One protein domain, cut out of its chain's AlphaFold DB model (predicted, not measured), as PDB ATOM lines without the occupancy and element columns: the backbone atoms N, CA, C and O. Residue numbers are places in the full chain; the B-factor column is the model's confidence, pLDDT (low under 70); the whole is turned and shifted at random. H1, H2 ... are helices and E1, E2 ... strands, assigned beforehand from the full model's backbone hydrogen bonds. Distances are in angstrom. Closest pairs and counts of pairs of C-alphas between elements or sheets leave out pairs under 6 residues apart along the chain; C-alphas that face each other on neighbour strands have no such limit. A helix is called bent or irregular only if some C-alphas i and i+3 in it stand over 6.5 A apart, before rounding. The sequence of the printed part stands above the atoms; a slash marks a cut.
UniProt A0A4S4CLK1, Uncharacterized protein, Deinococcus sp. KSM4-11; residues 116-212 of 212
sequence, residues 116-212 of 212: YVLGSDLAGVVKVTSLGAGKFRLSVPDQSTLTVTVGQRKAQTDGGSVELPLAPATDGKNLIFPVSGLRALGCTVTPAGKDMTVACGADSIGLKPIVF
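This is residues 116 to 212 of the 212 residues of an uncharacterized protein of Deinococcus sp. KSM4-11 (UniProt A0A4S4CLK1). A strongly twisted sheet of five strands, E2 to E6, and a smaller sheet of three, E8 to E10, stand apart on two sides of the domain, with the short helix H1 between them and on both. The short strand pair E1 and E7 also sits in the space between the two sheets. The printed part has 97 residues, with named elements in the order E1 E2 E3 E4 E5 E6 E7 H1 E8 E9 E10, and is mostly strand. The sheets run E2 - E3 - E4 - E5 - E6, E8 - E9 - E10 and E1 - E7, all antiparallel. The whole is compact, with a radius of gyration of the C-alphas of 12.2 A and spans of 34 by 31 by 21 A.

The largest sheet is a meander, each strand the antiparallel neighbour of the one before: E2 (residues 127 to 132), E3 (135 to 139), E4 (145 to 149), E5 (154 to 157) and E6 (160 to 163). N 129 and O 137 are 2.8 A apart between E2 and E3, N 138 and O 146 2.8 A between E3 and E4, N 147 and O 156 2.7 A between E4 and E5, and N 155 and O 162 2.8 A between E5 and E6. H1 (residues 179 to 185) is on this sheet at a height over the sheet of 7.9 A, over none of its strands; its closest C-alphas to E4 are those of Leu 185 and Leu 146, 6.6 A. E8 (188 to 192), E9 (195 to 200) and E10 (203 to 207) form a second meander, with N 190 and O 197 2.8 A apart and N 198 and O 205 2.8 A apart. H1 is on this sheet too, over E8, along the strands at 13 degrees on the local plane. E1 (116 to 118) and E7 (175 to 178) are antiparallel, with N 117 and O 177 2.8 A apart. In H1, 0 of 3 O i to N i+4 pairs are within hydrogen-bond range, against 3 of 4 O i to N i+3 pairs.

E1 begins at C-alpha 116, (183.007, 208.717, 203.944). The longest strands by residues are E2, 15.6 A from first to last C-alpha, and E9, 16.6 A. H1 is 10.7 A long and neither bent nor irregular, but only just: C-alphas 180 and 183 are 6.4 A apart. E10 ends at C-alpha 207, (173.321, 205.367, 202.651).

The C-alphas farthest apart are those of Ala 133 and Gly 193, 35.7 A. The printed part has no cut, and the link from E6 to E7 is long; in it, residues 169 to 170 pair antiparallel with residues 175 to 176 of E7. The mean pLDDT of the printed part is 79.6, with values under 70 at residues 124 to 125, 142, 191 to 195, 202 to 207 and 212.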
ATOM      1  N   TYR A 116     183.012 208.235 205.325       83.88
ATOM      2  CA  TYR A 116     183.007 208.717 203.944       83.88
ATOM      3  C   TYR A 116     181.842 208.111 203.159       83.88
ATOM      4  O   TYR A 116     181.283 207.087 203.540       83.88
ATOM      5  N   VAL A 117     181.488 208.729 202.041       85.19
ATOM      6  CA  VAL A 117     180.516 208.223 201.066       85.19
ATOM      7  C   VAL A 117     181.140 208.218 199.679       85.19
ATOM      8  O   VAL A 117     181.993 209.054 199.375       85.19
ATOM      9  N   LEU A 118     180.722 207.291 198.821       86.94
ATOM     10  CA  LEU A 118     181.072 207.361 197.407       86.94
ATOM     11  C   LEU A 118     180.199 208.410 196.723       86.94
ATOM     12  O   LEU A 118     178.993 208.478 196.943       86.94
ATOM     13  N   GLY A 119     180.800 209.207 195.843       79.94
ATOM     14  CA  GLY A 119     180.072 210.194 195.048       79.94
ATOM     15  C   GLY A 119     178.998 209.563 194.157       79.94
ATOM     16  O   GLY A 119     177.987 210.202 193.887       79.94
ATOM     17  N   SER A 120     179.183 208.303 193.747       74.62
ATOM     18  CA  SER A 120     178.173 207.519 193.024       74.62
ATOM     19  C   SER A 120     176.935 207.226 193.860       74.62
ATOM     20  O   SER A 120     175.835 207.186 193.319       74.62
ATOM     21  N   ASP A 121     177.101 207.045 195.168       74.50
ATOM     22  CA  ASP A 121     176.002 206.673 196.056       74.50
ATOM     23  C   ASP A 121     175.124 207.888 196.379       74.50
ATOM     24  O   ASP A 121     173.991 207.739 196.808       74.50
ATOM     25  N   LEU A 122     175.613 209.103 196.113       74.31
ATOM     26  CA  LEU A 122     174.843 210.344 196.215       74.31
ATOM     27  C   LEU A 122     173.975 210.616 194.972       74.31
ATOM     28  O   LEU A 122     173.346 211.674 194.881       74.31
ATOM     29  N   ALA A 123     173.941 209.699 194.002       71.25
ATOM     30  CA  ALA A 123     173.132 209.856 192.802       71.25
ATOM     31  C   ALA A 123     171.649 210.052 193.160       71.25
ATOM     32  O   ALA A 123     171.066 209.281 193.918       71.25
ATOM     33  N   GLY A 124     171.045 211.100 192.600       69.44
ATOM     34  CA  GLY A 124     169.667 211.502 192.892       69.44
ATOM     35  C   GLY A 124     169.544 212.648 193.900       69.44
ATOM     36  O   GLY A 124     168.544 213.345 193.857       69.44
ATOM     37  N   VAL A 125     170.565 212.904 194.730       69.50
ATOM     38  CA  VAL A 125     170.597 214.060 195.654       69.50
ATOM     39  C   VAL A 125     171.735 215.037 195.349       69.50
ATOM     40  O   VAL A 125     171.589 216.243 195.521       69.50
ATOM     41  N   VAL A 126     172.873 214.535 194.860       83.00
ATOM     42  CA  VAL A 126     174.032 215.337 194.458       83.00
ATOM     43  C   VAL A 126     174.518 214.848 193.100       83.00
ATOM     44  O   VAL A 126     174.811 213.670 192.900       83.00
ATOM     45  N   LYS A 127     174.673 215.768 192.151       82.19
ATOM     46  CA  LYS A 127     175.327 215.490 190.876       82.19
ATOM     47  C   LYS A 127     176.834 215.652 191.037       82.19
ATOM     48  O   LYS A 127     177.320 216.750 191.294       82.19
ATOM     49  N   VAL A 128     177.574 214.563 190.846       87.75
ATOM     50  CA  VAL A 128     179.040 214.550 190.900       87.75
ATOM     51  C   VAL A 128     179.602 214.469 189.484       87.75
ATOM     52  O   VAL A 128     179.298 213.548 188.733       87.75
ATOM     53  N   THR A 129     180.432 215.439 189.114       85.81
ATOM     54  CA  THR A 129     181.085 215.525 187.802       85.81
ATOM     55  C   THR A 129     182.597 215.544 187.990       85.81
ATOM     56  O   THR A 129     183.120 216.398 188.707       85.81
ATOM     57  N   SER A 130     183.317 214.623 187.351       87.38
ATOM     58  CA  SER A 130     184.783 214.670 187.316       87.38
ATOM     59  C   SER A 130     185.247 215.774 186.366       87.38
ATOM     60  O   SER A 130     184.767 215.857 185.237       87.38
ATOM     61  N   LEU A 131     186.175 216.615 186.822       84.12
ATOM     62  CA  LEU A 131     186.803 217.672 186.021       84.12
ATOM     63  C   LEU A 131     188.224 217.292 185.566       84.12
ATOM     64  O   LEU A 131     188.910 218.103 184.948       84.12
ATOM     65  N   GLY A 132     188.680 216.074 185.881       80.25
ATOM     66  CA  GLY A 132     190.060 215.644 185.658       80.25
ATOM     67  C   GLY A 132     191.035 216.152 186.728       80.25
ATOM     68  O   GLY A 132     190.680 216.947 187.597       80.25
ATOM     69  N   ALA A 133     192.272 215.642 186.702       79.44
ATOM     70  CA  ALA A 133     193.349 216.005 187.640       79.44
ATOM     71  C   ALA A 133     192.966 215.911 189.138       79.44
ATOM     72  O   ALA A 133     193.414 216.712 189.957       79.44
ATOM     73  N   GLY A 134     192.099 214.958 189.502       79.81
ATOM     74  CA  GLY A 134     191.622 214.786 190.879       79.81
ATOM     75  C   GLY A 134     190.637 215.862 191.354       79.81
ATOM     76  O   GLY A 134     190.372 215.951 192.552       79.81
ATOM     77  N   LYS A 135     190.092 216.680 190.445       85.31
ATOM     78  CA  LYS A 135     189.057 217.673 190.746       85.31
ATOM     79  C   LYS A 135     187.670 217.131 190.438       85.31
ATOM     80  O   LYS A 135     187.441 216.534 189.386       85.31
ATOM     81  N   PHE A 136     186.731 217.401 191.333       90.25
ATOM     82  CA  PHE A 136     185.337 216.999 191.199       90.25
ATOM     83  C   PHE A 136     184.429 218.184 191.504       90.25
ATOM     84  O   PHE A 136     184.665 218.920 192.459       90.25
ATOM     85  N   ARG A 137     183.381 218.360 190.701       90.12
ATOM     86  CA  ARG A 137     182.295 219.307 190.961       90.12
ATOM     87  C   ARG A 137     181.093 218.546 191.492       90.12
ATOM     88  O   ARG A 137     180.611 217.625 190.837       90.12
ATOM     89  N   LEU A 138     180.622 218.950 192.657       89.75
ATOM     90  CA  LEU A 138     179.398 218.487 193.285       89.75
ATOM     91  C   LEU A 138     178.372 219.610 193.156       89.75
ATOM     92  O   LEU A 138     178.675 220.759 193.463       89.75
ATOM     93  N   SER A 139     177.179 219.300 192.672       87.31
ATOM     94  CA  SER A 139     176.087 220.267 192.578       87.31
ATOM     95  C   SER A 139     174.801 219.626 193.063       87.31
ATOM     96  O   SER A 139     174.462 218.525 192.624       87.31
ATOM     97  N   VAL A 140     174.086 220.322 193.933       81.62
ATOM     98  CA  VAL A 140     172.728 219.966 194.348       81.62
ATOM     99  C   VAL A 140     171.754 220.803 193.502       81.62
ATOM    100  O   VAL A 140     172.061 221.968 193.237       81.62
ATOM    101  N   PRO A 141     170.633 220.237 193.015       72.06
ATOM    102  CA  PRO A 141     169.615 221.011 192.307       72.06
ATOM    103  C   PRO A 141     169.183 222.238 193.123       72.06
ATOM    104  O   PRO A 141     168.979 222.135 194.330       72.06
ATOM    105  N   ASP A 142     169.095 223.396 192.465       69.25
ATOM    106  CA  ASP A 142     168.677 224.675 193.064       69.25
ATOM    107  C   ASP A 142     169.527 225.158 194.258       69.25
ATOM    108  O   ASP A 142     169.095 225.990 195.058       69.25
ATOM    109  N   GLN A 143     170.761 224.660 194.378       72.00
ATOM    110  CA  GLN A 143     171.707 225.017 195.435       72.00
ATOM    111  C   GLN A 143     173.118 225.270 194.886       72.00
ATOM    112  O   GLN A 143     173.406 225.106 193.699       72.00
ATOM    113  N   SER A 144     174.008 225.686 195.786       72.75
ATOM    114  CA  SER A 144     175.401 226.015 195.505       72.75
ATOM    115  C   SER A 144     176.178 224.829 194.930       72.75
ATOM    116  O   SER A 144     176.043 223.684 195.377       72.75
ATOM    117  N   THR A 145     177.076 225.111 193.992       87.69
ATOM    118  CA  THR A 145     178.075 224.138 193.553       87.69
ATOM    119  C   THR A 145     179.280 224.141 194.488       87.69
ATOM    120  O   THR A 145     179.647 225.160 195.073       87.69
ATOM    121  N   LEU A 146     179.910 222.978 194.639       89.44
ATOM    122  CA  LEU A 146     181.149 222.797 195.380       89.44
ATOM    123  C   LEU A 146     182.152 222.075 194.486       89.44
ATOM    124  O   LEU A 146     181.963 220.926 194.094       89.44
ATOM    125  N   THR A 147     183.253 222.742 194.179       91.69
ATOM    126  CA  THR A 147     184.397 222.148 193.499       91.69
ATOM    127  C   THR A 147     185.436 221.753 194.533       91.69
ATOM    128  O   THR A 147     185.900 222.575 195.321       91.69
ATOM    129  N   VAL A 148     185.816 220.483 194.523       91.94
ATOM    130  CA  VAL A 148     186.757 219.901 195.478       91.94
ATOM    131  C   VAL A 148     187.942 219.305 194.742       91.94
ATOM    132  O   VAL A 148     187.818 218.848 193.604       91.94
ATOM    133  N   THR A 149     189.095 219.300 195.401       88.88
ATOM    134  CA  THR A 149     190.305 218.646 194.897       88.88
ATOM    135  C   THR A 149     190.691 217.539 195.862       88.88
ATOM    136  O   THR A 149     190.768 217.764 197.069       88.88
ATOM    137  N   VAL A 150     190.917 216.336 195.340       87.94
ATOM    138  CA  VAL A 150     191.369 215.187 196.130       87.94
ATOM    139  C   VAL A 150     192.635 215.545 196.915       87.94
ATOM    140  O   VAL A 150     193.555 216.167 196.385       87.94
ATOM    141  N   GLY A 151     192.668 215.163 198.191       83.94
ATOM    142  CA  GLY A 151     193.779 215.433 199.105       83.94
ATOM    143  C   GLY A 151     193.837 216.865 199.643       83.94
ATOM    144  O   GLY A 151     194.723 217.169 200.435       83.94
ATOM    145  N   GLN A 152     192.905 217.744 199.260       84.06
ATOM    146  CA  GLN A 152     192.864 219.135 199.707       84.06
ATOM    147  C   GLN A 152     191.611 219.405 200.540       84.06
ATOM    148  O   GLN A 152     190.498 219.056 200.152       84.06
ATOM    149  N   ARG A 153     191.778 220.079 201.681       86.31
ATOM    150  CA  ARG A 153     190.645 220.583 202.476       86.31
ATOM    151  C   ARG A 153     190.025 221.838 201.879       86.31
ATOM    152  O   ARG A 153     188.850 222.101 202.095       86.31
ATOM    153  N   LYS A 154     190.799 222.611 201.120       88.12
ATOM    154  CA  LYS A 154     190.289 223.800 200.448       88.12
ATOM    155  C   LYS A 154     189.389 223.385 199.286       88.12
ATOM    156  O   LYS A 154     189.827 222.703 198.360       88.12
ATOM    157  N   ALA A 155     188.140 223.817 199.344       90.00
ATOM    158  CA  ALA A 155     187.145 223.661 198.301       90.00
ATOM    159  C   ALA A 155     186.664 225.037 197.833       90.00
ATOM    160  O   ALA A 155     186.949 226.065 198.449       90.00
ATOM    161  N   GLN A 156     185.961 225.062 196.711       90.06
ATOM    162  CA  GLN A 156     185.526 226.292 196.068       90.06
ATOM    163  C   GLN A 156     184.030 226.216 195.805       90.06
ATOM    164  O   GLN A 156     183.569 225.287 195.151       90.06
ATOM    165  N   THR A 157     183.281 227.165 196.346       87.25
ATOM    166  CA  THR A 157     181.859 227.358 196.080       87.25
ATOM    167  C   THR A 157     181.658 228.513 195.110       87.25
ATOM    168  O   THR A 157     182.594 229.260 194.812       87.25
ATOM    169  N   ASP A 158     180.419 228.701 194.662       80.69
ATOM    170  CA  ASP A 158     180.037 229.859 193.845       80.69
ATOM    171  C   ASP A 158     180.284 231.197 194.575       80.69
ATOM    172  O   ASP A 158     180.507 232.222 193.938       80.69
ATOM    173  N   GLY A 159     180.299 231.180 195.916       77.81
ATOM    174  CA  GLY A 159     180.532 232.347 196.773       77.81
ATOM    175  C   GLY A 159     181.978 232.541 197.252       77.81
ATOM    176  O   GLY A 159     182.235 233.488 197.990       77.81
ATOM    177  N   GLY A 160     182.925 231.667 196.884       83.62
ATOM    178  CA  GLY A 160     184.333 231.794 197.279       83.62
ATOM    179  C   GLY A 160     184.985 230.487 197.735       83.62
ATOM    180  O   GLY A 160     184.518 229.394 197.443       83.62
ATOM    181  N   SER A 161     186.125 230.572 198.426       86.56
ATOM    182  CA  SER A 161     186.773 229.376 198.988       86.56
ATOM    183  C   SER A 161     186.141 228.989 200.325       86.56
ATOM    184  O   SER A 161     185.933 229.849 201.175       86.56
ATOM    185  N   VAL A 162     185.910 227.695 200.534       88.94
ATOM    186  CA  VAL A 162     185.464 227.116 201.807       88.94
ATOM    187  C   VAL A 162     186.458 226.051 202.261       88.94
ATOM    188  O   VAL A 162     187.092 225.388 201.438       88.94
ATOM    189  N   GLU A 163     186.610 225.874 203.568       88.06
ATOM    190  CA  GLU A 163     187.455 224.825 204.129       88.06
ATOM    191  C   GLU A 163     186.612 223.636 204.595       88.06
ATOM    192  O   GLU A 163     185.683 223.771 205.391       88.06
ATOM    193  N   LEU A 164     186.930 222.455 204.070       84.62
ATOM    194  CA  LEU A 164     186.289 221.204 204.438       84.62
ATOM    195  C   LEU A 164     186.915 220.637 205.719       84.62
ATOM    196  O   LEU A 164     188.143 220.620 205.853       84.62
ATOM    197  N   PRO A 165     186.105 220.049 206.620       80.31
ATOM    198  CA  PRO A 165     186.622 219.409 207.829       80.31
ATOM    199  C   PRO A 165     187.598 218.267 207.539       80.31
ATOM    200  O   PRO A 165     188.492 217.991 208.333       80.31
ATOM    201  N   LEU A 166     187.455 217.586 206.403       83.44
ATOM    202  CA  LEU A 166     188.315 216.492 205.957       83.44
ATOM    203  C   LEU A 166     188.555 216.625 204.453       83.44
ATOM    204  O   LEU A 166     187.713 217.157 203.730       83.44
ATOM    205  N   ALA A 167     189.707 216.142 203.989       84.19
ATOM    206  CA  ALA A 167     190.007 216.121 202.566       84.19
ATOM    207  C   ALA A 167     189.192 215.016 201.863       84.19
ATOM    208  O   ALA A 167     189.045 213.920 202.412       84.19
ATOM    209  N   PRO A 168     188.676 215.262 200.649       86.88
ATOM    210  CA  PRO A 168     188.139 214.207 199.811       86.88
ATOM    211  C   PRO A 168     189.250 213.310 199.269       86.88
ATOM    212  O   PRO A 168     190.392 213.737 199.091       86.88
ATOM    213  N   ALA A 169     188.894 212.071 198.958       87.12
ATOM    214  CA  ALA A 169     189.783 211.064 198.399       87.12
ATOM    215  C   ALA A 169     189.219 210.498 197.085       87.12
ATOM    216  O   ALA A 169     188.133 210.867 196.637       87.12
ATOM    217  N   THR A 170     189.958 209.590 196.455       82.81
ATOM    218  CA  THR A 170     189.491 208.839 195.286       82.81
ATOM    219  C   THR A 170     190.000 207.407 195.343       82.81
ATOM    220  O   THR A 170     191.115 207.171 195.799       82.81
ATOM    221  N   ASP A 171     189.205 206.454 194.860       76.12
ATOM    222  CA  ASP A 171     189.636 205.066 194.622       76.12
ATOM    223  C   ASP A 171     190.344 204.890 193.257       76.12
ATOM    224  O   ASP A 171     190.598 203.770 192.821       76.12
ATOM    225  N   GLY A 172     190.652 205.997 192.571       70.94
ATOM    226  CA  GLY A 172     191.215 206.028 191.222       70.94
ATOM    227  C   GLY A 172     190.170 206.251 190.126       70.94
ATOM    228  O   GLY A 172     190.538 206.630 189.016       70.94
ATOM    229  N   LYS A 173     188.876 206.082 190.425       74.06
ATOM    230  CA  LYS A 173     187.779 206.300 189.469       74.06
ATOM    231  C   LYS A 173     186.665 207.181 190.033       74.06
ATOM    232  O   LYS A 173     186.170 208.069 189.344       74.06
ATOM    233  N   ASN A 174     186.278 206.941 191.275       81.19
ATOM    234  CA  ASN A 174     185.173 207.583 191.962       81.19
ATOM    235  C   ASN A 174     185.690 208.557 193.020       81.19
ATOM    236  O   ASN A 174     186.749 208.361 193.627       81.19
ATOM    237  N   LEU A 175     184.911 209.608 193.263       86.94
ATOM    238  CA  LEU A 175     185.106 210.483 194.413       86.94
ATOM    239  C   LEU A 175     184.691 209.738 195.686       86.94
ATOM    240  O   LEU A 175     183.605 209.167 195.740       86.94
ATOM    241  N   ILE A 176     185.522 209.811 196.720       88.75
ATOM    242  CA  ILE A 176     185.183 209.416 198.084       88.75
ATOM    243  C   ILE A 176     185.126 210.697 198.913       88.75
ATOM    244  O   ILE A 176     186.138 211.366 199.122       88.75
ATOM    245  N   PHE A 177     183.930 211.070 199.352       89.44
ATOM    246  CA  PHE A 177     183.670 212.357 199.981       89.44
ATOM    247  C   PHE A 177     183.387 212.197 201.481       89.44
ATOM    248  O   PHE A 177     182.600 211.327 201.857       89.44
ATOM    249  N   PRO A 178     184.013 212.990 202.366       87.75
ATOM    250  CA  PRO A 178     183.752 212.907 203.796       87.75
ATOM    251  C   PRO A 178     182.330 213.361 204.114       87.75
ATOM    252  O   PRO A 178     181.887 214.420 203.668       87.75
ATOM    253  N   VAL A 179     181.629 212.595 204.952       85.06
ATOM    254  CA  VAL A 179     180.238 212.892 205.337       85.06
ATOM    255  C   VAL A 179     180.123 214.259 206.012       85.06
ATOM    256  O   VAL A 179     179.163 214.992 205.783       85.06
ATOM    257  N   SER A 180     181.132 214.650 206.794       82.06
ATOM    258  CA  SER A 180     181.207 215.973 207.426       82.06
ATOM    259  C   SER A 180     181.242 217.127 206.417       82.06
ATOM    260  O   SER A 180     180.800 218.227 206.741       82.06
ATOM    261  N   GLY A 181     181.712 216.880 205.190       82.44
ATOM    262  CA  GLY A 181     181.728 217.852 204.102       82.44
ATOM    263  C   GLY A 181     180.367 218.061 203.432       82.44
ATOM    264  O   GLY A 181     180.183 219.078 202.772       82.44
ATOM    265  N   LEU A 182     179.396 217.153 203.604       83.81
ATOM    266  CA  LEU A 182     178.079 217.258 202.948       83.81
ATOM    267  C   LEU A 182     177.284 218.480 203.422       83.81
ATOM    268  O   LEU A 182     176.499 219.040 202.665       83.81
ATOM    269  N   ARG A 183     177.539 218.964 204.642       81.00
ATOM    270  CA  ARG A 183     176.922 220.203 205.139       81.00
ATOM    271  C   ARG A 183     177.351 221.437 204.344       81.00
ATOM    272  O   ARG A 183     176.568 222.370 204.226       81.00
ATOM    273  N   ALA A 184     178.556 221.435 203.764       80.56
ATOM    274  CA  ALA A 184     179.021 222.526 202.903       80.56
ATOM    275  C   ALA A 184     178.261 222.590 201.564       80.56
ATOM    276  O   ALA A 184     178.283 223.620 200.900       80.56
ATOM    277  N   LEU A 185     177.576 221.503 201.191       77.50
ATOM    278  CA  LEU A 185     176.652 221.434 200.057       77.50
ATOM    279  C   LEU A 185     175.210 221.795 200.436       77.50
ATOM    280  O   LEU A 185     174.334 221.654 199.599       77.50
ATOM    281  N   GLY A 186     174.938 222.195 201.683       77.88
ATOM    282  CA  GLY A 186     173.569 222.427 202.159       77.88
ATOM    283  C   GLY A 186     172.801 221.149 202.514       77.88
ATOM    284  O   GLY A 186     171.615 221.216 202.836       77.88
ATOM    285  N   CYS A 187     173.457 219.985 202.506       80.44
ATOM    286  CA  CYS A 187     172.822 218.724 202.865       80.44
ATOM    287  C   CYS A 187     172.762 218.520 204.387       80.44
ATOM    288  O   CYS A 187     173.708 218.808 205.127       80.44
ATOM    289  N   THR A 188     171.670 217.922 204.851       76.00
ATOM    290  CA  THR A 188     171.507 217.424 206.219       76.00
ATOM    291  C   THR A 188     171.818 215.932 206.272       76.00
ATOM    292  O   THR A 188     171.523 215.182 205.343       76.00
ATOM    293  N   VAL A 189     172.462 215.499 207.357       79.19
ATOM    294  CA  VAL A 189     172.844 214.098 207.567       79.19
ATOM    295  C   VAL A 189     172.228 213.618 208.871       79.19
ATOM    296  O   VAL A 189     172.559 214.140 209.937       79.19
ATOM    297  N   THR A 190     171.377 212.601 208.780       71.75
ATOM    298  CA  THR A 190     170.653 212.012 209.909       71.75
ATOM    299  C   THR A 190     171.137 210.578 210.130       71.75
ATOM    300  O   THR A 190     170.867 209.710 209.296       71.75
ATOM    301  N   PRO A 191     171.865 210.292 211.223       66.44
ATOM    302  CA  PRO A 191     172.303 208.937 211.546       66.44
ATOM    303  C   PRO A 191     171.114 208.016 211.857       66.44
ATOM    304  O   PRO A 191     170.191 208.408 212.565       66.44
ATOM    305  N   ALA A 192     171.166 206.774 211.379       55.62
ATOM    306  CA  ALA A 192     170.180 205.724 211.631       55.62
ATOM    307  C   ALA A 192     170.900 204.393 211.927       55.62
ATOM    308  O   ALA A 192     170.942 203.466 211.116       55.62
ATOM    309  N   GLY A 193     171.526 204.301 213.103       69.00
ATOM    310  CA  GLY A 193     172.306 203.126 213.497       69.00
ATOM    311  C   GLY A 193     173.586 202.975 212.668       69.00
ATOM    312  O   GLY A 193     174.494 203.793 212.786       69.00
ATOM    313  N   LYS A 194     173.679 201.907 211.861       64.38
ATOM    314  CA  LYS A 194     174.825 201.658 210.954       64.38
ATOM    315  C   LYS A 194     174.668 202.326 209.585       64.38
ATOM    316  O   LYS A 194     175.614 202.293 208.800       64.38
ATOM    317  N   ASP A 195     173.501 202.899 209.326       69.75
ATOM    318  CA  ASP A 195     173.152 203.599 208.100       69.75
ATOM    319  C   ASP A 195     172.922 205.090 208.417       69.75
ATOM    320  O   ASP A 195     172.888 205.508 209.578       69.75
ATOM    321  N   MET A 196     172.795 205.924 207.392       72.12
ATOM    322  CA  MET A 196     172.483 207.347 207.508       72.12
ATOM    323  C   MET A 196     171.554 207.778 206.383       72.12
ATOM    324  O   MET A 196     171.592 207.222 205.294       72.12
ATOM    325  N   THR A 197     170.737 208.791 206.630       70.75
ATOM    326  CA  THR A 197     169.984 209.475 205.578       70.75
ATOM    327  C   THR A 197     170.672 210.793 205.271       70.75
ATOM    328  O   THR A 197     170.978 211.553 206.188       70.75
ATOM    329  N   VAL A 198     170.922 211.059 203.994       76.44
ATOM    330  CA  VAL A 198     171.411 212.345 203.502       76.44
ATOM    331  C   VAL A 198     170.265 213.009 202.759       76.44
ATOM    332  O   VAL A 198     169.739 212.425 201.816       76.44
ATOM    333  N   ALA A 199     169.872 214.206 203.181       73.19
ATOM    334  CA  ALA A 199     168.856 214.999 202.502       73.19
ATOM    335  C   ALA A 199     169.466 216.309 202.002       73.19
ATOM    336  O   ALA A 199     170.050 217.057 202.786       73.19
ATOM    337  N   CYS A 200     169.337 216.576 200.706       75.62
ATOM    338  CA  CYS A 200     169.844 217.776 200.048       75.62
ATOM    339  C   CYS A 200     168.657 218.446 199.346       75.62
ATOM    340  O   CYS A 200     168.209 217.980 198.302       75.62
ATOM    341  N   GLY A 201     168.101 219.499 199.949       73.44
ATOM    342  CA  GLY A 201     166.857 220.103 199.459       73.44
ATOM    343  C   GLY A 201     165.637 219.214 199.726       73.44
ATOM    344  O   GLY A 201     165.437 218.771 200.856       73.44
ATOM    345  N   ALA A 202     164.810 218.989 198.700       65.50
ATOM    346  CA  ALA A 202     163.596 218.170 198.795       65.50
ATOM    347  C   ALA A 202     163.870 216.656 198.704       65.50
ATOM    348  O   ALA A 202     163.031 215.853 199.116       65.50
ATOM    349  N   ASP A 203     165.044 216.273 198.199       63.66
ATOM    350  CA  ASP A 203     165.409 214.882 197.957       63.66
ATOM    351  C   ASP A 203     166.219 214.302 199.120       63.66
ATOM    352  O   ASP A 203     167.027 214.980 199.764       63.66
ATOM    353  N   SER A 204     166.026 213.008 199.389       66.06
ATOM    354  CA  SER A 204     166.780 212.287 200.413       66.06
ATOM    355  C   SER A 204     167.135 210.870 199.988       66.06
ATOM    356  O   SER A 204     166.403 210.219 199.242       66.06
ATOM    357  N   ILE A 205     168.268 210.381 200.489       66.31
ATOM    358  CA  ILE A 205     168.783 209.048 200.196       66.31
ATOM    359  C   ILE A 205     169.320 208.378 201.461       66.31
ATOM    360  O   ILE A 205     169.977 209.005 202.292       66.31
ATOM    361  N   GLY A 206     169.024 207.088 201.617       67.56
ATOM    362  CA  GLY A 206     169.587 206.248 202.671       67.56
ATOM    363  C   GLY A 206     170.892 205.611 202.206       67.56
ATOM    364  O   GLY A 206     170.918 204.964 201.164       67.56
ATOM    365  N   LEU A 207     171.960 205.779 202.979       69.56
ATOM    366  CA  LEU A 207     173.321 205.367 202.651       69.56
ATOM    367  C   LEU A 207     173.972 204.653 203.821       69.56
ATOM    368  O   LEU A 207     173.688 204.935 204.984       69.56
ATOM    369  N   LYS A 208     174.931 203.787 203.512       73.19
ATOM    370  CA  LYS A 208     175.835 203.238 204.512       73.19
ATOM    371  C   LYS A 208     177.207 203.897 204.364       73.19
ATOM    372  O   LYS A 208     177.828 203.720 203.318       73.19
ATOM    373  N   PRO A 209     177.702 204.634 205.372       74.12
ATOM    374  CA  PRO A 209     179.015 205.256 205.289       74.12
ATOM    375  C   PRO A 209     180.124 204.200 205.238       74.12
ATOM    376  O   PRO A 209     180.063 203.158 205.897       74.12
ATOM    377  N   ILE A 210     181.169 204.510 204.481       78.25
ATOM    378  CA  ILE A 210     182.423 203.773 204.429       78.25
ATOM    379  C   ILE A 210     183.302 204.284 205.564       78.25
ATOM    380  O   ILE A 210     183.583 205.478 205.658       78.25
ATOM    381  N   VAL A 211     183.746 203.371 206.420       77.50
ATOM    382  CA  VAL A 211     184.751 203.643 207.446       77.50
ATOM    383  C   VAL A 211     185.956 202.767 207.121       77.50
ATOM    384  O   VAL A 211     185.805 201.550 207.006       77.50
ATOM    385  N   PHE A 212     187.108 203.403 206.913       66.00
ATOM    386  CA  PHE A 212     188.384 202.752 206.598       66.00
ATOM    387  C   PHE A 212     189.229 202.510 207.849       66.00
ATOM    388  O   PHE A 212     189.164 203.352 208.781       66.00
TER     389      PHE A 212